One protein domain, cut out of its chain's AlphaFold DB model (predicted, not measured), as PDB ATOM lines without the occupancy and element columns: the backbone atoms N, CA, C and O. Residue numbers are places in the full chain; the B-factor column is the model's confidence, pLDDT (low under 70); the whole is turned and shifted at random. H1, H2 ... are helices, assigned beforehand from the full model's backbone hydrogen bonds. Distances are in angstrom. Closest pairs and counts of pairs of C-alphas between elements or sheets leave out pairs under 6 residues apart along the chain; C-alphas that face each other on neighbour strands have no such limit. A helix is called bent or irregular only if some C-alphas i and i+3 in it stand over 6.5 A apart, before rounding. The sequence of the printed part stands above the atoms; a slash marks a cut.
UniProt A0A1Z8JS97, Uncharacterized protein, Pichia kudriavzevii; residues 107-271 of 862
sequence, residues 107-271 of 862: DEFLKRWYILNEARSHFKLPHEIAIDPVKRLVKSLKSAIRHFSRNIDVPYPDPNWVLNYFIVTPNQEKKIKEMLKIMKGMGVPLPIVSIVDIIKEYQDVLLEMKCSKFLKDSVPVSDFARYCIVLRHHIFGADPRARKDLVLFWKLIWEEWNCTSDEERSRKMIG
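AT A GLANCE: This is residues 107 to 271 of the 862 residues of an uncharacterized protein of Pichia kudriavzevii (UniProt A0A1Z8JS97). The model is a rod of two lobes joined by a crossing helix: at one end H3, H4, H5 and H6 run roughly side by side along the long axis as a small, loose bundle, and at the other end H8, H9 and H10 pack crosswise with short H7 beside them. H1 crosses between the lobes, packing on the last part of H6 and the first part of H9, while the long link from H3 to H4 makes the tip beyond the bundle. The printed part has 165 residues with ten named helices, H1 to H10 in that order along the chain, and no named strand; its class is all helix. The whole is loose, with a radius of gyration of the C-alphas of 19.8 A, and spans 65 by 26 by 22 A.

IN THESE COORDINATES: H6, residues 192 to 208, and H5, residues 170 to 186, are the longest helices by residues, 17 each; H6 measures 24.3 A from first to last C-alpha and H5 24.1 A. C-alpha 192 is at (103.871, 83.883, 94.861). H3, residues 132 to 147, measures 22.3 A, and H4 is residues 159 to 165. H4 is neither bent nor irregular, but only just: C-alphas 159 and 162 are 6.2 A apart. H1, residues 107 to 119, measures 18.2 A and begins with C-alpha 107 at (81.133, 86.052, 101.201). H2 is residues 127 to 130 and H7 residues 211 to 217. H8, residues 223 to 238, measures 22.0 A; it is irregular, with C-alphas 230 and 233 7.1 A apart, and has a kink of 50 degrees near residue 231. H9, residues 246 to 259, measures 19.9 A. H10, residues 262 to 270, ends with C-alpha 270 at (77.879, 85.317, 138.332).

HOW THE PARTS SIT: H6 touches H3, opposite ways at a shallow tilt of 9 degrees; the closest C-alphas, those of Pro 133 and Tyr 202, are 6.6 A apart, and H3 touches it with residues 133 to 140 alone. H3 touches H5, the same way at a shallow tilt of 19 degrees, with the C-alphas of Ile 145 and Met 183 closest at 6.5 A. H4 and H5 form a helical hairpin at a shallow tilt of 32 degrees, closest at the C-alphas of Pro 159 and Leu 180, 6.7 A. H4 and H6 are close but not clearly touching, with the C-alphas of Tyr 165 and Ile 199 6.7 A apart. H2 is close to H6 but not clearly touching it, 7.7 A between the C-alphas of Ile 129 and Tyr 202. H1 touches H6 with residues 108 to 113 alone, about perpendicular at 83 degrees; the C-alphas of Phe 109 and Leu 207 are closest, 6.4 A. H1 also touches H9 with residues 111 to 115 alone, the same way at a steep tilt of 51 degrees, closest at the C-alphas of Arg 112 and Val 247, 6.1 A. H8 and H9 touch and are only just about perpendicular, at 71 degrees, with the C-alphas of Cys 228 and Ile 253 closest at 6.9 A. H8 touches H10 with residues 226 to 230 alone, about perpendicular at 73 degrees; the C-alphas of Tyr 227 and Met 269 are closest, 6.1 A. H7 is close to H9 but not clearly touching it, with the C-alphas of Cys 211 and Leu 246 4.5 A apart. H5 and H9 are apart, as are H6 and H8. Every O i to N i+4 pair is within hydrogen-bond range in H1, H3, H5, H6, H9 and H10; the counts are 2 of 3 in H7, 10 of 12 in H8 and 0 of 3 in H4, where 4 of 4 O i to N i+3 pairs are within range, and H2 is too short for an O i to N i+4 pair.

THE WHOLE: The C-alphas farthest apart, those of Asn 151 and Gly 271, are 66.0 A from each other. The printed part has no cut. The link from H3 to H4, 11 residues, is long; those from H1 to H2 and from H8 to H9 are short, and the others are tight. Residues 123 to 124 pair with residues 219 to 220, antiparallel, as a stretch too short to be a named strand. The mean pLDDT of the printed part is 76.0, and 27 residues are under 70, among them residues 147 to 159 and 266 to 271.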
ATOM      1  N   ASP A 107      81.975  85.414 100.181       69.44
ATOM      2  CA  ASP A 107      81.133  86.052 101.201       69.44
ATOM      3  C   ASP A 107      81.209  85.379 102.574       69.44
ATOM      4  O   ASP A 107      81.138  86.056 103.601       69.44
ATOM      5  N   GLU A 108      81.305  84.047 102.617       73.31
ATOM      6  CA  GLU A 108      81.343  83.306 103.879       73.31
ATOM      7  C   GLU A 108      82.724  83.415 104.529       73.31
ATOM      8  O   GLU A 108      82.819  83.661 105.734       73.31
ATOM      9  N   PHE A 109      83.793  83.339 103.726       77.88
ATOM     10  CA  PHE A 109      85.140  83.623 104.208       77.88
ATOM     11  C   PHE A 109      85.237  85.042 104.781       77.88
ATOM     12  O   PHE A 109      85.730  85.201 105.893       77.88
ATOM     13  N   LEU A 110      84.753  86.068 104.069       74.81
ATOM     14  CA  LEU A 110      84.887  87.462 104.514       74.81
ATOM     15  C   LEU A 110      84.148  87.726 105.834       74.81
ATOM     16  O   LEU A 110      84.705  88.374 106.719       74.81
ATOM     17  N   LYS A 111      82.945  87.159 106.011       80.19
ATOM     18  CA  LYS A 111      82.191  87.230 107.277       80.19
ATOM     19  C   LYS A 111      82.965  86.580 108.427       80.19
ATOM     20  O   LYS A 111      83.127  87.195 109.479       80.19
ATOM     21  N   ARG A 112      83.498  85.370 108.221       81.31
ATOM     22  CA  ARG A 112      84.307  84.651 109.224       81.31
ATOM     23  C   ARG A 112      85.629  85.365 109.528       81.31
ATOM     24  O   ARG A 112      86.016  85.439 110.690       81.31
ATOM     25  N   TRP A 113      86.309  85.908 108.516       82.50
ATOM     26  CA  TRP A 113      87.570  86.637 108.670       82.50
ATOM     27  C   TRP A 113      87.381  87.923 109.481       82.50
ATOM     28  O   TRP A 113      88.139  88.155 110.420       82.50
ATOM     29  N   TYR A 114      86.342  88.712 109.175       80.69
ATOM     30  CA  TYR A 114      86.021  89.931 109.923       80.69
ATOM     31  C   TYR A 114      85.762  89.613 111.399       80.69
ATOM     32  O   TYR A 114      86.412  90.179 112.276       80.69
ATOM     33  N   ILE A 115      84.900  88.625 111.660       82.31
ATOM     34  CA  ILE A 115      84.568  88.156 113.011       82.31
ATOM     35  C   ILE A 115      85.807  87.663 113.764       82.31
ATOM     36  O   ILE A 115      85.953  87.946 114.945       82.31
ATOM     37  N   LEU A 116      86.739  86.965 113.112       82.31
ATOM     38  CA  LEU A 116      87.967  86.502 113.770       82.31
ATOM     39  C   LEU A 116      88.981  87.627 114.020       82.31
ATOM     40  O   LEU A 116      89.721  87.571 115.005       82.31
ATOM     41  N   ASN A 117      89.003  88.657 113.174       80.38
ATOM     42  CA  ASN A 117      89.819  89.847 113.392       80.38
ATOM     43  C   ASN A 117      89.247  90.744 114.509       80.38
ATOM     44  O   ASN A 117      90.015  91.323 115.271       80.38
ATOM     45  N   GLU A 118      87.922  90.797 114.669       78.94
ATOM     46  CA  GLU A 118      87.246  91.401 115.826       78.94
ATOM     47  C   GLU A 118      87.485  90.575 117.102       78.94
ATOM     48  O   GLU A 118      87.978  91.096 118.106       78.94
ATOM     49  N   ALA A 119      87.260  89.257 117.042       78.75
ATOM     50  CA  ALA A 119      87.440  88.327 118.157       78.75
ATOM     51  C   ALA A 119      88.868  88.317 118.719       78.75
ATOM     52  O   ALA A 119      89.048  88.055 119.904       78.75
ATOM     53  N   ARG A 120      89.884  88.662 117.921       78.38
ATOM     54  CA  ARG A 120      91.271  88.884 118.371       78.38
ATOM     55  C   ARG A 120      91.395  89.918 119.499       78.38
ATOM     56  O   ARG A 120      92.326  89.827 120.295       78.38
ATOM     57  N   SER A 121      90.491  90.897 119.574       77.56
ATOM     58  CA  SER A 121      90.455  91.893 120.659       77.56
ATOM     59  C   SER A 121      89.873  91.343 121.973       77.56
ATOM     60  O   SER A 121      89.938  91.997 123.013       77.56
ATOM     61  N   HIS A 122      89.294  90.142 121.934       75.75
ATOM     62  CA  HIS A 122      88.551  89.528 123.034       75.75
ATOM     63  C   HIS A 122      89.112  88.154 123.435       75.75
ATOM     64  O   HIS A 122      89.009  87.764 124.596       75.75
ATOM     65  N   PHE A 123      89.762  87.446 122.508       80.25
ATOM     66  CA  PHE A 123      90.299  86.098 122.667       80.25
ATOM     67  C   PHE A 123      91.745  86.002 122.166       80.25
ATOM     68  O   PHE A 123      92.089  86.511 121.095       80.25
ATOM     69  N   LYS A 124      92.581  85.219 122.859       79.62
ATOM     70  CA  LYS A 124      93.801  84.659 122.260       79.62
ATOM     71  C   LYS A 124      93.363  83.585 121.263       79.62
ATOM     72  O   LYS A 124      92.896  82.518 121.665       79.62
ATOM     73  N   LEU A 125      93.467  83.901 119.972       81.25
ATOM     74  CA  LEU A 125      93.072  83.010 118.878       81.25
ATOM     75  C   LEU A 125      93.906  81.707 118.876       81.25
ATOM     76  O   LEU A 125      95.109  81.767 119.149       81.25
ATOM     77  N   PRO A 126      93.316  80.552 118.507       78.19
ATOM     78  CA  PRO A 126      94.032  79.284 118.360       78.19
ATOM     79  C   PRO A 126      95.289  79.360 117.475       78.19
ATOM     80  O   PRO A 126      95.332  80.081 116.473       78.19
ATOM     81  N   HIS A 127      96.298  78.541 117.801       76.00
ATOM     82  CA  HIS A 127      97.575  78.473 117.071       76.00
ATOM     83  C   HIS A 127      97.409  78.212 115.564       76.00
ATOM     84  O   HIS A 127      98.119  78.820 114.759       76.00
ATOM     85  N   GLU A 128      96.436  77.371 115.199       75.44
ATOM     86  CA  GLU A 128      96.061  77.046 113.815       75.44
ATOM     87  C   GLU A 128      95.677  78.286 112.988       75.44
ATOM     88  O   GLU A 128      95.872  78.292 111.776       75.44
ATOM     89  N   ILE A 129      95.163  79.343 113.634       77.50
ATOM     90  CA  ILE A 129      94.673  80.564 112.979       77.50
ATOM     91  C   ILE A 129      95.756  81.649 112.939       77.50
ATOM     92  O   ILE A 129      96.027  82.230 111.893       77.50
ATOM     93  N   ALA A 130      96.371  81.951 114.086       75.19
ATOM     94  CA  ALA A 130      97.183  83.165 114.250       75.19
ATOM     95  C   ALA A 130      98.705  82.936 114.179       75.19
ATOM     96  O   ALA A 130      99.487  83.888 114.110       75.19
ATOM     97  N   ILE A 131      99.161  81.682 114.259       75.88
ATOM     98  CA  ILE A 131     100.579  81.370 114.477       75.88
ATOM     99  C   ILE A 131     101.125  80.436 113.398       75.88
ATOM    100  O   ILE A 131     102.178  80.724 112.830       75.88
ATOM    101  N   ASP A 132     100.430  79.354 113.064       79.81
ATOM    102  CA  ASP A 132     100.935  78.370 112.107       79.81
ATOM    103  C   ASP A 132     100.914  78.812 110.628       79.81
ATOM    104  O   ASP A 132     101.947  78.615 109.979       79.81
ATOM    105  N   PRO A 133      99.878  79.477 110.069       81.56
ATOM    106  CA  PRO A 133      99.968  80.043 108.715       81.56
ATOM    107  C   PRO A 133     101.073  81.107 108.620       81.56
ATOM    108  O   PRO A 133     101.850  81.120 107.666       81.56
ATOM    109  N   VAL A 134     101.240  81.923 109.667       82.75
ATOM    110  CA  VAL A 134     102.316  82.923 109.757       82.75
ATOM    111  C   VAL A 134     103.702  82.261 109.803       82.75
ATOM    112  O   VAL A 134     104.619  82.707 109.114       82.75
ATOM    113  N   LYS A 135     103.875  81.152 110.541       83.31
ATOM    114  CA  LYS A 135     105.113  80.347 110.510       83.31
ATOM    115  C   LYS A 135     105.373  79.746 109.124       83.31
ATOM    116  O   LYS A 135     106.525  79.756 108.690       83.31
ATOM    117  N   ARG A 136     104.347  79.230 108.427       82.94
ATOM    118  CA  ARG A 136     104.476  78.697 107.052       82.94
ATOM    119  C   ARG A 136     104.939  79.795 106.091       82.94
ATOM    120  O   ARG A 136     105.929  79.592 105.386       82.94
ATOM    121  N   LEU A 137     104.312  80.972 106.141       84.44
ATOM    122  CA  LEU A 137     104.699  82.145 105.354       84.44
ATOM    123  C   LEU A 137     106.153  82.558 105.635       84.44
ATOM    124  O   LEU A 137     106.961  82.625 104.713       84.44
ATOM    125  N   VAL A 138     106.529  82.752 106.904       84.69
ATOM    126  CA  VAL A 138     107.907  83.114 107.290       84.69
ATOM    127  C   VAL A 138     108.918  82.043 106.859       84.69
ATOM    128  O   VAL A 138     110.017  82.389 106.428       84.69
ATOM    129  N   LYS A 139     108.569  80.749 106.910       85.62
ATOM    130  CA  LYS A 139     109.421  79.667 106.389       85.62
ATOM    131  C   LYS A 139     109.592  79.767 104.869       85.62
ATOM    132  O   LYS A 139     110.717  79.627 104.399       85.62
ATOM    133  N   SER A 140     108.521  80.045 104.122       83.38
ATOM    134  CA  SER A 140     108.569  80.243 102.667       83.38
ATOM    135  C   SER A 140     109.440  81.446 102.284       83.38
ATOM    136  O   SER A 140     110.383  81.300 101.507       83.38
ATOM    137  N   LEU A 141     109.236  82.602 102.927       82.38
ATOM    138  CA  LEU A 141     110.049  83.804 102.706       82.38
ATOM    139  C   LEU A 141     111.531  83.574 103.074       82.38
ATOM    140  O   LEU A 141     112.415  83.935 102.300       82.38
ATOM    141  N   LYS A 142     111.833  82.890 104.194       84.06
ATOM    142  CA  LYS A 142     113.217  82.484 104.532       84.06
ATOM    143  C   LYS A 142     113.817  81.522 103.502       84.06
ATOM    144  O   LYS A 142     115.023  81.562 103.283       84.06
ATOM    145  N   SER A 143     113.004  80.660 102.891       82.25
ATOM    146  CA  SER A 143     113.441  79.753 101.828       82.25
ATOM    147  C   SER A 143     113.792  80.530 100.557       82.25
ATOM    148  O   SER A 143     114.873  80.329 100.012       82.25
ATOM    149  N   ALA A 144     112.942  81.471 100.134       77.75
ATOM    150  CA  ALA A 144     113.212  82.332  98.982       77.75
ATOM    151  C   ALA A 144     114.519  83.127  99.157       77.75
ATOM    152  O   ALA A 144     115.393  83.050  98.299       77.75
ATOM    153  N   ILE A 145     114.707  83.787 100.308       79.75
ATOM    154  CA  ILE A 145     115.934  84.544 100.629       79.75
ATOM    155  C   ILE A 145     117.193  83.655 100.594       79.75
ATOM    156  O   ILE A 145     118.248  84.109 100.165       79.75
ATOM    157  N   ARG A 146     117.105  82.392 101.037       76.75
ATOM    158  CA  ARG A 146     118.248  81.456 101.069       76.75
ATOM    159  C   ARG A 146     118.614  80.854  99.715       76.75
ATOM    160  O   ARG A 146     119.770  80.494  99.526       76.75
ATOM    161  N   HIS A 147     117.639  80.667  98.829       67.50
ATOM    162  CA  HIS A 147     117.829  79.925  97.581       67.50
ATOM    163  C   HIS A 147     117.974  80.815  96.338       67.50
ATOM    164  O   HIS A 147     118.302  80.292  95.276       67.50
ATOM    165  N   PHE A 148     117.784  82.133  96.453       62.81
ATOM    166  CA  PHE A 148     118.032  83.065  95.351       62.81
ATOM    167  C   PHE A 148     119.461  83.622  95.360       62.81
ATOM    168  O   PHE A 148     119.837  84.417  96.223       62.81
ATOM    169  N   SER A 149     120.240  83.270  94.338       52.97
ATOM    170  CA  SER A 149     121.348  84.108  93.874       52.97
ATOM    171  C   SER A 149     120.794  85.387  93.230       52.97
ATOM    172  O   SER A 149     119.737  85.342  92.606       52.97
ATOM    173  N   ARG A 150     121.509  86.513  93.359       58.06
ATOM    174  CA  ARG A 150     121.119  87.823  92.794       58.06
ATOM    175  C   ARG A 150     120.782  87.783  91.291       58.06
ATOM    176  O   ARG A 150     121.240  86.898  90.571       58.06
ATOM    177  N   ASN A 151     120.103  88.854  90.858       51.94
ATOM    178  CA  ASN A 151     119.720  89.246  89.491       51.94
ATOM    179  C   ASN A 151     118.324  88.763  89.054       51.94
ATOM    180  O   ASN A 151     118.215  87.712  88.435       51.94
ATOM    181  N   ILE A 152     117.286  89.585  89.277       51.22
ATOM    182  CA  ILE A 152     116.657  90.406  88.216       51.22
ATOM    183  C   ILE A 152     116.147  91.713  88.862       51.22
ATOM    184  O   ILE A 152     115.467  91.654  89.886       51.22
ATOM    185  N   ASP A 153     116.380  92.876  88.242       47.91
ATOM    186  CA  ASP A 153     115.673  94.126  88.578       47.91
ATOM    187  C   ASP A 153     114.220  94.090  88.064       47.91
ATOM    188  O   ASP A 153     113.856  94.726  87.074       47.91
ATOM    189  N   VAL A 154     113.365  93.306  88.727       51.62
ATOM    190  CA  VAL A 154     111.913  93.363  88.507       51.62
ATOM    191  C   VAL A 154     111.334  94.480  89.381       51.62
ATOM    192  O   VAL A 154     111.476  94.407  90.607       51.62
ATOM    193  N   PRO A 155     110.624  95.478  88.819       49.72
ATOM    194  CA  PRO A 155     109.913  96.479  89.608       49.72
ATOM    195  C   PRO A 155     108.715  95.836  90.325       49.72
ATOM    196  O   PRO A 155     107.586  95.815  89.830       49.72
ATOM    197  N   TYR A 156     108.971  95.276  91.509       53.47
ATOM    198  CA  TYR A 156     107.940  94.677  92.348       53.47
ATOM    199  C   TYR A 156     107.041  95.759  92.978       53.47
ATOM    200  O   TYR A 156     107.561  96.646  93.670       53.47
ATOM    201  N   PRO A 157     105.703  95.682  92.801       57.12
ATOM    202  CA  PRO A 157     104.765  96.478  93.587       57.12
ATOM    203  C   PRO A 157     104.864  96.077  95.064       57.12
ATOM    204  O   PRO A 157     105.366  94.997  95.381       57.12
ATOM    205  N   ASP A 158     104.407  96.946  95.968       65.31
ATOM    206  CA  ASP A 158     104.622  96.769  97.408       65.31
ATOM    207  C   ASP A 158     104.079  95.414  97.921       65.31
ATOM    208  O   ASP A 158     102.864  95.199  97.926       65.31
ATOM    209  N   PRO A 159     104.947  94.483  98.368       67.88
ATOM    210  CA  PRO A 159     104.534  93.147  98.796       67.88
ATOM    211  C   PRO A 159     103.749  93.118 100.117       67.88
ATOM    212  O   PRO A 159     103.298  92.048 100.527       67.88
ATOM    213  N   ASN A 160     103.556  94.262 100.784       74.00
ATOM    214  CA  ASN A 160     102.754  94.365 102.007       74.00
ATOM    215  C   ASN A 160     101.324  93.806 101.864       74.00
ATOM    216  O   ASN A 160     100.747  93.400 102.871       74.00
ATOM    217  N   TRP A 161     100.777  93.701 100.643       71.25
ATOM    218  CA  TRP A 161      99.464  93.090 100.375       71.25
ATOM    219  C   TRP A 161      99.291  91.688 100.983       71.25
ATOM    220  O   TRP A 161      98.177  91.320 101.348       71.25
ATOM    221  N   VAL A 162     100.379  90.918 101.128       72.56
ATOM    222  CA  VAL A 162     100.354  89.554 101.688       72.56
ATOM    223  C   VAL A 162      99.831  89.549 103.130       72.56
ATOM    224  O   VAL A 162      99.168  88.599 103.538       72.56
ATOM    225  N   LEU A 163     100.081  90.616 103.895       75.12
ATOM    226  CA  LEU A 163      99.657  90.735 105.294       75.12
ATOM    227  C   LEU A 163      98.136  90.770 105.448       75.12
ATOM    228  O   LEU A 163      97.620  90.232 106.422       75.12
ATOM    229  N   ASN A 164      97.424  91.337 104.470       73.25
ATOM    230  CA  ASN A 164      95.969  91.487 104.511       73.25
ATOM    231  C   ASN A 164      95.251  90.123 104.570       73.25
ATOM    232  O   ASN A 164      94.147  90.024 105.090       73.25
ATOM    233  N   TYR A 165      95.882  89.056 104.072       72.25
ATOM    234  CA  TYR A 165      95.289  87.718 103.999       72.25
ATOM    235  C   TYR A 165      95.374  86.913 105.304       72.25
ATOM    236  O   TYR A 165      94.749  85.857 105.399       72.25
ATOM    237  N   PHE A 166      96.104  87.391 106.316       78.81
ATOM    238  CA  PHE A 166      96.359  86.663 107.563       78.81
ATOM    239  C   PHE A 166      95.998  87.507 108.792       78.81
ATOM    240  O   PHE A 166      96.064  88.733 108.764       78.81
ATOM    241  N   ILE A 167      95.648  86.863 109.909       77.88
ATOM    242  CA  ILE A 167      95.415  87.573 111.176       77.88
ATOM    243  C   ILE A 167      96.752  87.666 111.927       77.88
ATOM    244  O   ILE A 167      97.144  86.752 112.649       77.88
ATOM    245  N   VAL A 168      97.482  88.763 111.697       79.12
ATOM    246  CA  VAL A 168      98.890  88.938 112.108       79.12
ATOM    247  C   VAL A 168      99.028  89.869 113.323       79.12
ATOM    248  O   VAL A 168      98.465  90.965 113.345       79.12
ATOM    249  N   THR A 169      99.794  89.469 114.345       78.19
ATOM    250  CA  THR A 169     100.149  90.341 115.489       78.19
ATOM    251  C   THR A 169     101.179  91.411 115.091       78.19
ATOM    252  O   THR A 169     101.976  91.158 114.189       78.19
ATOM    253  N   PRO A 170     101.267  92.573 115.774       76.44
ATOM    254  CA  PRO A 170     102.141  93.672 115.335       76.44
ATOM    255  C   PRO A 170     103.626  93.280 115.248       76.44
ATOM    256  O   PRO A 170     104.355  93.752 114.379       76.44
ATOM    257  N   ASN A 171     104.076  92.362 116.109       79.88
ATOM    258  CA  ASN A 171     105.457  91.873 116.119       79.88
ATOM    259  C   ASN A 171     105.733  90.884 114.970       79.88
ATOM    260  O   ASN A 171     106.817  90.901 114.391       79.88
ATOM    261  N   GLN A 172     104.755  90.048 114.595       80.62
ATOM    262  CA  GLN A 172     104.839  89.234 113.375       80.62
ATOM    263  C   GLN A 172     104.786  90.120 112.117       80.62
ATOM    264  O   GLN A 172     105.501  89.856 111.153       80.62
ATOM    265  N   GLU A 173     103.971  91.177 112.134       81.56
ATOM    266  CA  GLU A 173     103.789  92.107 111.019       81.56
ATOM    267  C   GLU A 173     105.077  92.882 110.721       81.56
ATOM    268  O   GLU A 173     105.553  92.841 109.587       81.56
ATOM    269  N   LYS A 174     105.700  93.496 111.743       83.31
ATOM    270  CA  LYS A 174     107.037  94.118 111.648       83.31
ATOM    271  C   LYS A 174     108.053  93.159 111.019       83.31
ATOM    272  O   LYS A 174     108.655  93.485 110.001       83.31
ATOM    273  N   LYS A 175     108.135  91.934 111.544       82.38
ATOM    274  CA  LYS A 175     109.066  90.890 111.088       82.38
ATOM    275  C   LYS A 175     108.854  90.469 109.631       82.38
ATOM    276  O   LYS A 175     109.820  90.209 108.916       82.38
ATOM    277  N   ILE A 176     107.606  90.409 109.167       83.81
ATOM    278  CA  ILE A 176     107.298  90.159 107.752       83.81
ATOM    279  C   ILE A 176     107.665  91.385 106.907       83.81
ATOM    280  O   ILE A 176     108.327  91.220 105.888       83.81
ATOM    281  N   LYS A 177     107.323  92.608 107.337       83.94
ATOM    282  CA  LYS A 177     107.692  93.855 106.642       83.94
ATOM    283  C   LYS A 177     109.210  94.009 106.497       83.94
ATOM    284  O   LYS A 177     109.682  94.392 105.430       83.94
ATOM    285  N   GLU A 178     109.982  93.660 107.520       84.00
ATOM    286  CA  GLU A 178     111.450  93.593 107.487       84.00
ATOM    287  C   GLU A 178     111.949  92.567 106.462       84.00
ATOM    288  O   GLU A 178     112.746  92.906 105.590       84.00
ATOM    289  N   MET A 179     111.435  91.334 106.494       79.94
ATOM    290  CA  MET A 179     111.808  90.301 105.521       79.94
ATOM    291  C   MET A 179     111.447  90.676 104.077       79.94
ATOM    292  O   MET A 179     112.222  90.405 103.163       79.94
ATOM    293  N   LEU A 180     110.307  91.334 103.861       81.94
ATOM    294  CA  LEU A 180     109.887  91.825 102.549       81.94
ATOM    295  C   LEU A 180     110.754  92.998 102.061       81.94
ATOM    296  O   LEU A 180     111.106  93.040 100.882       81.94
ATOM    297  N   LYS A 181     111.176  93.905 102.957       81.19
ATOM    298  CA  LYS A 181     112.189  94.934 102.655       81.19
ATOM    299  C   LYS A 181     113.528  94.305 102.261       81.19
ATOM    300  O   LYS A 181     114.117  94.736 101.274       81.19
ATOM    301  N   ILE A 182     113.979  93.270 102.977       79.31
ATOM    302  CA  ILE A 182     115.211  92.529 102.662       79.31
ATOM    303  C   ILE A 182     115.106  91.870 101.279       79.31
ATOM    304  O   ILE A 182     115.998  92.049 100.457       79.31
ATOM    305  N   MET A 183     113.998  91.185 100.972       74.44
ATOM    306  CA  MET A 183     113.775  90.598  99.641       74.44
ATOM    307  C   MET A 183     113.800  91.653  98.530       74.44
ATOM    308  O   MET A 183     114.460  91.441  97.514       74.44
ATOM    309  N   LYS A 184     113.160  92.813  98.745       73.25
ATOM    310  CA  LYS A 184     113.194  93.939  97.799       73.25
ATOM    311  C   LYS A 184     114.614  94.486  97.605       73.25
ATOM    312  O   LYS A 184     115.026  94.676  96.468       73.25
ATOM    313  N   GLY A 185     115.377  94.682  98.683       71.50
ATOM    314  CA  GLY A 185     116.772  95.144  98.629       71.50
ATOM    315  C   GLY A 185     117.767  94.121  98.059       71.50
ATOM    316  O   GLY A 185     118.854  94.494  97.626       71.50
ATOM    317  N   MET A 186     117.406  92.836  98.031       69.62
ATOM    318  CA  MET A 186     118.203  91.764  97.420       69.62
ATOM    319  C   MET A 186     117.794  91.433  95.972       69.62
ATOM    320  O   MET A 186     118.464  90.613  95.342       69.62
ATOM    321  N   GLY A 187     116.714  92.025  95.444       64.25
ATOM    322  CA  GLY A 187     116.162  91.680  94.127       64.25
ATOM    323  C   GLY A 187     115.556  90.270  94.063       64.25
ATOM    324  O   GLY A 187     115.581  89.633  93.012       64.25
ATOM    325  N   VAL A 188     115.059  89.745  95.190       70.00
ATOM    326  CA  VAL A 188     114.506  88.384  95.283       70.00
ATOM    327  C   VAL A 188     113.022  88.400  94.895       70.00
ATOM    328  O   VAL A 188     112.233  89.062  95.580       70.00
ATOM    329  N   PRO A 189     112.597  87.656  93.856       67.94
ATOM    330  CA  PRO A 189     111.190  87.562  93.497       67.94
ATOM    331  C   PRO A 189     110.391  86.857  94.595       67.94
ATOM    332  O   PRO A 189     110.850  85.893  95.215       67.94
ATOM    333  N   LEU A 190     109.163  87.322  94.842       73.19
ATOM    334  CA  LEU A 190     108.302  86.682  95.835       73.19
ATOM    335  C   LEU A 190     107.907  85.261  95.385       73.19
ATOM    336  O   LEU A 190     107.544  85.079  94.219       73.19
ATOM    337  N   PRO A 191     107.878  84.268  96.299       76.44
ATOM    338  CA  PRO A 191     107.414  82.910  96.016       76.44
ATOM    339  C   PRO A 191     105.877  82.872  95.933       76.44
ATOM    340  O   PRO A 191     105.207  82.259  96.761       76.44
ATOM    341  N   ILE A 192     105.307  83.581  94.951       72.25
ATOM    342  CA  ILE A 192     103.871  83.883  94.861       72.25
ATOM    343  C   ILE A 192     103.020  82.610  94.834       72.25
ATOM    344  O   ILE A 192     102.013  82.575  95.527       72.25
ATOM    345  N   VAL A 193     103.454  81.552  94.136       71.12
ATOM    346  CA  VAL A 193     102.769  80.244  94.134       71.12
ATOM    347  C   VAL A 193     102.623  79.711  95.564       71.12
ATOM    348  O   VAL A 193     101.511  79.549  96.047       71.12
ATOM    349  N   SER A 194     103.730  79.576  96.300       76.69
ATOM    350  CA  SER A 194     103.708  79.081  97.681       76.69
ATOM    351  C   SER A 194     102.964  80.001  98.653       76.69
ATOM    352  O   SER A 194     102.450  79.529  99.662       76.69
ATOM    353  N   ILE A 195     102.914  81.311  98.390       78.00
ATOM    354  CA  ILE A 195     102.109  82.255  99.180       78.00
ATOM    355  C   ILE A 195     100.615  82.026  98.907       78.00
ATOM    356  O   ILE A 195      99.842  81.932  99.855       78.00
ATOM    357  N   VAL A 196     100.220  81.881  97.640       75.62
ATOM    358  CA  VAL A 196      98.845  81.574  97.209       75.62
ATOM    359  C   VAL A 196      98.378  80.227  97.769       75.62
ATOM    360  O   VAL A 196      97.270  80.156  98.297       75.62
ATOM    361  N   ASP A 197      99.234  79.201  97.760       77.00
ATOM    362  CA  ASP A 197      98.946  77.896  98.368       77.00
ATOM    363  C   ASP A 197      98.665  78.027  99.877       77.00
ATOM    364  O   ASP A 197      97.638  77.552 100.355       77.00
ATOM    365  N   ILE A 198      99.521  78.739 100.627       82.88
ATOM    366  CA  ILE A 198      99.339  78.960 102.077       82.88
ATOM    367  C   ILE A 198      98.081  79.800 102.367       82.88
ATOM    368  O   ILE A 198      97.385  79.540 103.349       82.88
ATOM    369  N   ILE A 199      97.763  80.794 101.529       80.31
ATOM    370  CA  ILE A 199      96.521  81.577 101.651       80.31
ATOM    371  C   ILE A 199      95.300  80.677 101.414       80.31
ATOM    372  O   ILE A 199      94.310  80.805 102.134       80.31
ATOM    373  N   LYS A 200      95.359  79.750 100.450       79.94
ATOM    374  CA  LYS A 200      94.273  78.802 100.181       79.94
ATOM    375  C   LYS A 200      94.091  77.797 101.323       79.94
ATOM    376  O   LYS A 200      92.981  77.681 101.829       79.94
ATOM    377  N   GLU A 201      95.170  77.162 101.795       82.38
ATOM    378  CA  GLU A 201      95.138  76.293 102.988       82.38
ATOM    379  C   GLU A 201      94.497  77.012 104.190       82.38
ATOM    380  O   GLU A 201      93.710  76.426 104.932       82.38
ATOM    381  N   TYR A 202      94.816  78.296 104.379       83.69
ATOM    382  CA  TYR A 202      94.258  79.116 105.451       83.69
ATOM    383  C   TYR A 202      92.766  79.436 105.252       83.69
ATOM    384  O   TYR A 202      91.999  79.395 106.215       83.69
ATOM    385  N   GLN A 203      92.332  79.708 104.016       81.62
ATOM    386  CA  GLN A 203      90.916  79.900 103.678       81.62
ATOM    387  C   GLN A 203      90.096  78.635 103.961       81.62
ATOM    388  O   GLN A 203      89.064  78.726 104.629       81.62
ATOM    389  N   ASP A 204      90.592  77.465 103.554       81.12
ATOM    390  CA  ASP A 204      89.936  76.177 103.792       81.12
ATOM    391  C   ASP A 204      89.822  75.878 105.307       81.12
ATOM    392  O   ASP A 204      88.739  75.553 105.799       81.12
ATOM    393  N   VAL A 205      90.889  76.104 106.091       83.25
ATOM    394  CA  VAL A 205      90.868  75.966 107.567       83.25
ATOM    395  C   VAL A 205      89.828  76.884 108.223       83.25
ATOM    396  O   VAL A 205      89.119  76.455 109.139       83.25
ATOM    397  N   LEU A 206      89.692  78.134 107.763       81.69
ATOM    398  CA  LEU A 206      88.698  79.063 108.309       81.69
ATOM    399  C   LEU A 206      87.254  78.710 107.923       81.69
ATOM    400  O   LEU A 206      86.344  78.985 108.711       81.69
ATOM    401  N   LEU A 207      87.031  78.071 106.771       80.50
ATOM    402  CA  LEU A 207      85.717  77.590 106.324       80.50
ATOM    403  C   LEU A 207      85.302  76.275 107.021       80.50
ATOM    404  O   LEU A 207      84.132  76.105 107.379       80.50
ATOM    405  N   GLU A 208      86.244  75.376 107.320       81.94
ATOM    406  CA  GLU A 208      85.960  74.144 108.077       81.94
ATOM    407  C   GLU A 208      85.814  74.351 109.597       81.94
ATOM    408  O   GLU A 208      85.212  73.512 110.288       81.94
ATOM    409  N   MET A 209      86.355  75.448 110.146       80.00
ATOM    410  CA  MET A 209      86.330  75.689 111.587       80.00
ATOM    411  C   MET A 209      84.898  75.816 112.127       80.00
ATOM    412  O   MET A 209      84.069  76.563 111.611       80.00
ATOM    413  N   LYS A 210      84.633  75.097 113.226       83.00
ATOM    414  CA  LYS A 210      83.354  75.107 113.946       83.00
ATOM    415  C   LYS A 210      83.429  76.022 115.159       83.00
ATOM    416  O   LYS A 210      84.408  75.947 115.904       83.00
ATOM    417  N   CYS A 211      82.362  76.774 115.430       82.38
ATOM    418  CA  CYS A 211      82.243  77.608 116.631       82.38
ATOM    419  C   CYS A 211      82.600  76.839 117.921       82.38
ATOM    420  O   CYS A 211      83.427  77.288 118.712       82.38
ATOM    421  N   SER A 212      82.079  75.616 118.101       75.06
ATOM    422  CA  SER A 212      82.380  74.819 119.300       75.06
ATOM    423  C   SER A 212      83.789  74.203 119.353       75.06
ATOM    424  O   SER A 212      84.087  73.514 120.326       75.06
ATOM    425  N   LYS A 213      84.621  74.366 118.312       80.44
ATOM    426  CA  LYS A 213      86.078  74.156 118.400       80.44
ATOM    427  C   LYS A 213      86.738  75.473 118.809       80.44
ATOM    428  O   LYS A 213      87.437  75.503 119.814       80.44
ATOM    429  N   PHE A 214      86.424  76.553 118.090       82.56
ATOM    430  CA  PHE A 214      86.930  77.899 118.355       82.56
ATOM    431  C   PHE A 214      86.827  78.279 119.841       82.56
ATOM    432  O   PHE A 214      87.859  78.432 120.479       82.56
ATOM    433  N   LEU A 215      85.618  78.284 120.422       79.62
ATOM    434  CA  LEU A 215      85.374  78.654 121.830       79.62
ATOM    435  C   LEU A 215      85.980  77.703 122.878       79.62
ATOM    436  O   LEU A 215      85.894  77.982 124.074       79.62
ATOM    437  N   LYS A 216      86.511  76.548 122.463       78.69
ATOM    438  CA  LYS A 216      87.203  75.605 123.352       78.69
ATOM    439  C   LYS A 216      88.718  75.815 123.311       78.69
ATOM    440  O   LYS A 216      89.380  75.697 124.336       78.69
ATOM    441  N   ASP A 217      89.240  76.118 122.127       75.19
ATOM    442  CA  ASP A 217      90.674  76.235 121.869       75.19
ATOM    443  C   ASP A 217      91.164  77.703 121.980       75.19
ATOM    444  O   ASP A 217      92.367  77.958 121.994       75.19
ATOM    445  N   SER A 218      90.243  78.672 122.070       78.62
ATOM    446  CA  SER A 218      90.504  80.098 122.317       78.62
ATOM    447  C   SER A 218      90.503  80.440 123.811       78.62
ATOM    448  O   SER A 218      89.550  80.101 124.514       78.62
ATOM    449  N   VAL A 219      91.490  81.203 124.289       76.44
ATOM    450  CA  VAL A 219      91.518  81.683 125.688       76.44
ATOM    451  C   VAL A 219      90.853  83.066 125.778       76.44
ATOM    452  O   VAL A 219      91.251  83.949 125.015       76.44
ATOM    453  N   PRO A 220      89.881  83.300 126.683       79.12
ATOM    454  CA  PRO A 220      89.252  84.611 126.849       79.12
ATOM    455  C   PRO A 220      90.231  85.639 127.433       79.12
ATOM    456  O   PRO A 220      91.090  85.309 128.251       79.12
ATOM    457  N   VAL A 221      90.085  86.896 127.015       73.56
ATOM    458  CA  VAL A 221      90.888  88.047 127.471       73.56
ATOM    459  C   VAL A 221      89.996  89.184 127.972       73.56
ATOM    460  O   VAL A 221      90.349  89.829 128.953       73.56
ATOM    461  N   SER A 222      88.840  89.410 127.339       74.69
ATOM    462  CA  SER A 222      87.839  90.395 127.775       74.69
ATOM    463  C   SER A 222      86.675  89.753 128.536       74.69
ATOM    464  O   SER A 222      86.404  88.557 128.404       74.69
ATOM    465  N   ASP A 223      85.918  90.562 129.280       68.88
ATOM    466  CA  ASP A 223      84.686  90.112 129.938       68.88
ATOM    467  C   ASP A 223      83.594  89.712 128.939       68.88
ATOM    468  O   ASP A 223      82.869  88.753 129.177       68.88
ATOM    469  N   PHE A 224      83.564  90.327 127.751       75.69
ATOM    470  CA  PHE A 224      82.750  89.835 126.636       75.69
ATOM    471  C   PHE A 224      83.129  88.396 126.229       75.69
ATOM    472  O   PHE A 224      82.253  87.569 125.983       75.69
ATOM    473  N   ALA A 225      84.420  88.041 126.206       75.12
ATOM    474  CA  ALA A 225      84.842  86.667 125.925       75.12
ATOM    475  C   ALA A 225      84.497  85.686 127.061       75.12
ATOM    476  O   ALA A 225      84.203  84.518 126.792       75.12
ATOM    477  N   ARG A 226      84.482  86.150 128.319       73.56
ATOM    478  CA  ARG A 226      83.984  85.372 129.469       73.56
ATOM    479  C   ARG A 226      82.478  85.117 129.338       73.56
ATOM    480  O   ARG A 226      82.064  83.959 129.351       73.56
ATOM    481  N   TYR A 227      81.689  86.161 129.083       75.12
ATOM    482  CA  TYR A 227      80.254  86.091 128.775       75.12
ATOM    483  C   TYR A 227      79.972  85.113 127.626       75.12
ATOM    484  O   TYR A 227      79.113  84.237 127.748       75.12
ATOM    485  N   CYS A 228      80.777  85.171 126.557       80.44
ATOM    486  CA  CYS A 228      80.683  84.245 125.430       80.44
ATOM    487  C   CYS A 228      80.859  82.774 125.813       80.44
ATOM    488  O   CYS A 228      80.206  81.902 125.242       80.44
ATOM    489  N   ILE A 229      81.745  82.485 126.767       80.25
ATOM    490  CA  ILE A 229      82.012  81.127 127.244       80.25
ATOM    491  C   ILE A 229      80.918  80.643 128.202       80.25
ATOM    492  O   ILE A 229      80.557  79.468 128.139       80.25
ATOM    493  N   VAL A 230      80.347  81.521 129.028       78.88
ATOM    494  CA  VAL A 230      79.229  81.182 129.926       78.88
ATOM    495  C   VAL A 230      77.957  80.891 129.119       78.88
ATOM    496  O   VAL A 230      77.401  79.791 129.192       78.88
ATOM    497  N   LEU A 231      77.534  81.822 128.258       79.75
ATOM    498  CA  LEU A 231      76.277  81.715 127.504       79.75
ATOM    499  C   LEU A 231      76.349  80.812 126.265       79.75
ATOM    500  O   LEU A 231      75.312  80.532 125.660       79.75
ATOM    501  N   ARG A 232      77.521  80.243 125.927       80.75
ATOM    502  CA  ARG A 232      77.663  79.266 124.825       80.75
ATOM    503  C   ARG A 232      76.609  78.157 124.889       80.75
ATOM    504  O   ARG A 232      76.080  77.744 123.865       80.75
ATOM    505  N   HIS A 233      76.283  77.673 126.090       77.56
ATOM    506  CA  HIS A 233      75.321  76.586 126.277       77.56
ATOM    507  C   HIS A 233      73.860  77.041 126.163       77.56
ATOM    508  O   HIS A 233      73.043  76.249 125.701       77.56
ATOM    509  N   HIS A 234      73.553  78.292 126.519       77.06
ATOM    510  CA  HIS A 234      72.244  78.911 126.295       77.06
ATOM    511  C   HIS A 234      71.989  79.060 124.789       77.06
ATOM    512  O   HIS A 234      71.036  78.496 124.254       77.06
ATOM    513  N   ILE A 235      72.924  79.691 124.075       78.50
ATOM    514  CA  ILE A 235      72.804  79.971 122.638       78.50
ATOM    515  C   ILE A 235      72.860  78.691 121.790       78.50
ATOM    516  O   ILE A 235      72.088  78.559 120.845       78.50
ATOM    517  N   PHE A 236      73.674  77.688 122.148       82.19
ATOM    518  CA  PHE A 236      73.628  76.366 121.493       82.19
ATOM    519  C   PHE A 236      72.366  75.549 121.828       82.19
ATOM    520  O   PHE A 236      72.108  74.546 121.156       82.19
ATOM    521  N   GLY A 237      71.628  75.920 122.880       75.44
ATOM    522  CA  GLY A 237      70.310  75.373 123.202       75.44
ATOM    523  C   GLY A 237      69.203  76.037 122.382       75.44
ATOM    524  O   GLY A 237      68.359  75.332 121.834       75.44
ATOM    525  N   ALA A 238      69.256  77.366 122.250       79.88
ATOM    526  CA  ALA A 238      68.325  78.163 121.454       79.88
ATOM    527  C   ALA A 238      68.462  77.905 119.939       79.88
ATOM    528  O   ALA A 238      67.459  77.642 119.279       79.88
ATOM    529  N   ASP A 239      69.687  77.903 119.392       80.38
ATOM    530  CA  ASP A 239      69.954  77.439 118.024       80.38
ATOM    531  C   ASP A 239      71.137  76.442 117.954       80.38
ATOM    532  O   ASP A 239      72.317  76.823 117.983       80.38
ATOM    533  N   PRO A 240      70.858  75.138 117.750       82.44
ATOM    534  CA  PRO A 240      71.878  74.117 117.512       82.44
ATOM    535  C   PRO A 240      72.794  74.364 116.297       82.44
ATOM    536  O   PRO A 240      73.853  73.731 116.199       82.44
ATOM    537  N   ARG A 241      72.426  75.248 115.356       81.75
ATOM    538  CA  ARG A 241      73.240  75.631 114.185       81.75
ATOM    539  C   ARG A 241      74.436  76.491 114.585       81.75
ATOM    540  O   ARG A 241      75.532  76.240 114.081       81.75
ATOM    541  N   ALA A 242      74.264  77.402 115.550       79.88
ATOM    542  CA  ALA A 242      75.322  78.269 116.084       79.88
ATOM    543  C   ALA A 242      76.508  77.470 116.660       79.88
ATOM    544  O   ALA A 242      77.647  77.923 116.673       79.88
ATOM    545  N   ARG A 243      76.288  76.210 117.059       76.44
ATOM    546  CA  ARG A 243      77.367  75.294 117.466       76.44
ATOM    547  C   ARG A 243      78.378  75.004 116.349       76.44
ATOM    548  O   ARG A 243      79.555  74.750 116.626       76.44
ATOM    549  N   LYS A 244      77.913  74.972 115.098       80.31
ATOM    550  CA  LYS A 244      78.741  74.757 113.906       80.31
ATOM    551  C   LYS A 244      79.190  76.096 113.334       80.31
ATOM    552  O   LYS A 244      80.390  76.296 113.192       80.31
ATOM    553  N   ASP A 245      78.246  76.983 113.044       82.31
ATOM    554  CA  ASP A 245      78.506  78.256 112.378       82.31
ATOM    555  C   ASP A 245      78.955  79.341 113.370       82.31
ATOM    556  O   ASP A 245      78.211  79.739 114.266       82.31
ATOM    557  N   LEU A 246      80.187  79.824 113.185       82.44
ATOM    558  CA  LEU A 246      80.752  80.929 113.956       82.44
ATOM    559  C   LEU A 246      80.047  82.261 113.666       82.44
ATOM    560  O   LEU A 246      79.912  83.065 114.582       82.44
ATOM    561  N   VAL A 247      79.589  82.491 112.432       84.38
ATOM    562  CA  VAL A 247      78.956  83.753 112.018       84.38
ATOM    563  C   VAL A 247      77.621  83.930 112.735       84.38
ATOM    564  O   VAL A 247      77.375  84.964 113.352       84.38
ATOM    565  N   LEU A 248      76.791  82.884 112.718       83.25
ATOM    566  CA  LEU A 248      75.521  82.845 113.437       83.25
ATOM    567  C   LEU A 248      75.698  82.968 114.958       83.25
ATOM    568  O   LEU A 248      74.975  83.738 115.584       83.25
ATOM    569  N   PHE A 249      76.672  82.265 115.550       86.12
ATOM    570  CA  PHE A 249      76.965  82.401 116.982       86.12
ATOM    571  C   PHE A 249      77.364  83.830 117.361       86.12
ATOM    572  O   PHE A 249      76.814  84.389 118.307       86.12
ATOM    573  N   TRP A 250      78.307  84.417 116.618       85.44
ATOM    574  CA  TRP A 250      78.831  85.748 116.916       85.44
ATOM    575  C   TRP A 250      77.743  86.812 116.800       85.44
ATOM    576  O   TRP A 250      77.627  87.664 117.675       85.44
ATOM    577  N   LYS A 251      76.878  86.709 115.782       85.81
ATOM    578  CA  LYS A 251      75.710  87.583 115.653       85.81
ATOM    579  C   LYS A 251      74.788  87.476 116.876       85.81
ATOM    580  O   LYS A 251      74.522  88.491 117.512       85.81
ATOM    581  N   LEU A 252      74.331  86.265 117.211       82.81
ATOM    582  CA  LEU A 252      73.375  86.046 118.305       82.81
ATOM    583  C   LEU A 252      73.913  86.540 119.655       82.81
ATOM    584  O   LEU A 252      73.165  87.118 120.439       82.81
ATOM    585  N   ILE A 253      75.207  86.346 119.922       83.31
ATOM    586  CA  ILE A 253      75.804  86.742 121.201       83.31
ATOM    587  C   ILE A 253      76.142  88.234 121.275       83.31
ATOM    588  O   ILE A 253      76.105  88.806 122.361       83.31
ATOM    589  N   TRP A 254      76.404  88.886 120.137       83.56
ATOM    590  CA  TRP A 254      76.518  90.345 120.062       83.56
ATOM    591  C   TRP A 254      75.146  91.015 120.227       83.56
ATOM    592  O   TRP A 254      75.040  92.052 120.878       83.56
ATOM    593  N   GLU A 255      74.078  90.409 119.703       83.38
ATOM    594  CA  GLU A 255      72.696  90.838 119.949       83.38
ATOM    595  C   GLU A 255      72.308  90.652 121.434       83.38
ATOM    596  O   GLU A 255      71.881  91.622 122.062       83.38
ATOM    597  N   GLU A 256      72.548  89.482 122.051       79.44
ATOM    598  CA  GLU A 256      72.263  89.266 123.488       79.44
ATOM    599  C   GLU A 256      73.104  90.188 124.398       79.44
ATOM    600  O   GLU A 256      72.587  90.742 125.372       79.44
ATOM    601  N   TRP A 257      74.377  90.432 124.061       79.69
ATOM    602  CA  TRP A 257      75.218  91.387 124.787       79.69
ATOM    603  C   TRP A 257      74.646  92.804 124.707       79.69
ATOM    604  O   TRP A 257      74.382  93.410 125.743       79.69
ATOM    605  N   ASN A 258      74.392  93.336 123.508       81.31
ATOM    606  CA  ASN A 258      73.926  94.719 123.348       81.31
ATOM    607  C   ASN A 258      72.523  94.969 123.928       81.31
ATOM    608  O   ASN A 258      72.236  96.095 124.325       81.31
ATOM    609  N   CYS A 259      71.672  93.941 124.018       74.56
ATOM    610  CA  CYS A 259      70.347  94.047 124.632       74.56
ATOM    611  C   CYS A 259      70.322  93.850 126.161       74.56
ATOM    612  O   CYS A 259      69.290  94.126 126.768       74.56
ATOM    613  N   THR A 260      71.413  93.403 126.795       71.94
ATOM    614  CA  THR A 260      71.501  93.243 128.262       71.94
ATOM    615  C   THR A 260      72.207  94.429 128.926       71.94
ATOM    616  O   THR A 260      73.174  94.965 128.384       71.94
ATOM    617  N   SER A 261      71.745  94.844 130.113       74.00
ATOM    618  CA  SER A 261      72.425  95.872 130.922       74.00
ATOM    619  C   SER A 261      73.690  95.319 131.582       74.00
ATOM    620  O   SER A 261      73.808  94.110 131.764       74.00
ATOM    621  N   ASP A 262      74.630  96.169 132.005       68.50
ATOM    622  CA  ASP A 262      75.854  95.696 132.675       68.50
ATOM    623  C   ASP A 262      75.583  94.967 134.002       68.50
ATOM    624  O   ASP A 262      76.285  94.012 134.338       68.50
ATOM    625  N   GLU A 263      74.510  95.324 134.708       63.59
ATOM    626  CA  GLU A 263      74.023  94.590 135.884       63.59
ATOM    627  C   GLU A 263      73.477  93.202 135.514       63.59
ATOM    628  O   GLU A 263      73.696  92.232 136.238       63.59
ATOM    629  N   GLU A 264      72.778  93.075 134.384       65.56
ATOM    630  CA  GLU A 264      72.268  91.790 133.896       65.56
ATOM    631  C   GLU A 264      73.381  90.923 133.292       65.56
ATOM    632  O   GLU A 264      73.405  89.717 133.522       65.56
ATOM    633  N   ARG A 265      74.356  91.518 132.594       71.19
ATOM    634  CA  ARG A 265      75.582  90.839 132.144       71.19
ATOM    635  C   ARG A 265      76.375  90.310 133.336       71.19
ATOM    636  O   ARG A 265      76.825  89.166 133.302       71.19
ATOM    637  N   SER A 266      76.490  91.110 134.398       60.91
ATOM    638  CA  SER A 266      77.138  90.714 135.653       60.91
ATOM    639  C   SER A 266      76.379  89.573 136.329       60.91
ATOM    640  O   SER A 266      76.989  88.550 136.624       60.91
ATOM    641  N   ARG A 267      75.047  89.673 136.478       61.25
ATOM    642  CA  ARG A 267      74.209  88.567 136.979       61.25
ATOM    643  C   ARG A 267      74.343  87.306 136.125       61.25
ATOM    644  O   ARG A 267      74.568  86.242 136.676       61.25
ATOM    645  N   LYS A 268      74.327  87.398 134.792       65.19
ATOM    646  CA  LYS A 268      74.524  86.237 133.901       65.19
ATOM    647  C   LYS A 268      75.931  85.623 133.990       65.19
ATOM    648  O   LYS A 268      76.056  84.423 133.766       65.19
ATOM    649  N   MET A 269      76.972  86.394 134.325       61.44
ATOM    650  CA  MET A 269      78.338  85.876 134.531       61.44
ATOM    651  C   MET A 269      78.603  85.340 135.944       61.44
ATOM    652  O   MET A 269      79.410  84.427 136.090       61.44
ATOM    653  N   ILE A 270      77.913  85.861 136.960       57.31
ATOM    654  CA  ILE A 270      77.879  85.317 138.332       57.31
ATOM    655  C   ILE A 270      76.931  84.097 138.411       57.31
ATOM    656  O   ILE A 270      77.108  83.212 139.243       57.31
ATOM    657  N   GLY A 271      75.966  84.028 137.490       45.66
ATOM    658  CA  GLY A 271      74.830  83.113 137.482       45.66
ATOM    659  C   GLY A 271      73.599  83.743 138.144       45.66
ATOM    660  O   GLY A 271      73.717  84.440 139.150       45.66
TER     661      GLY A 271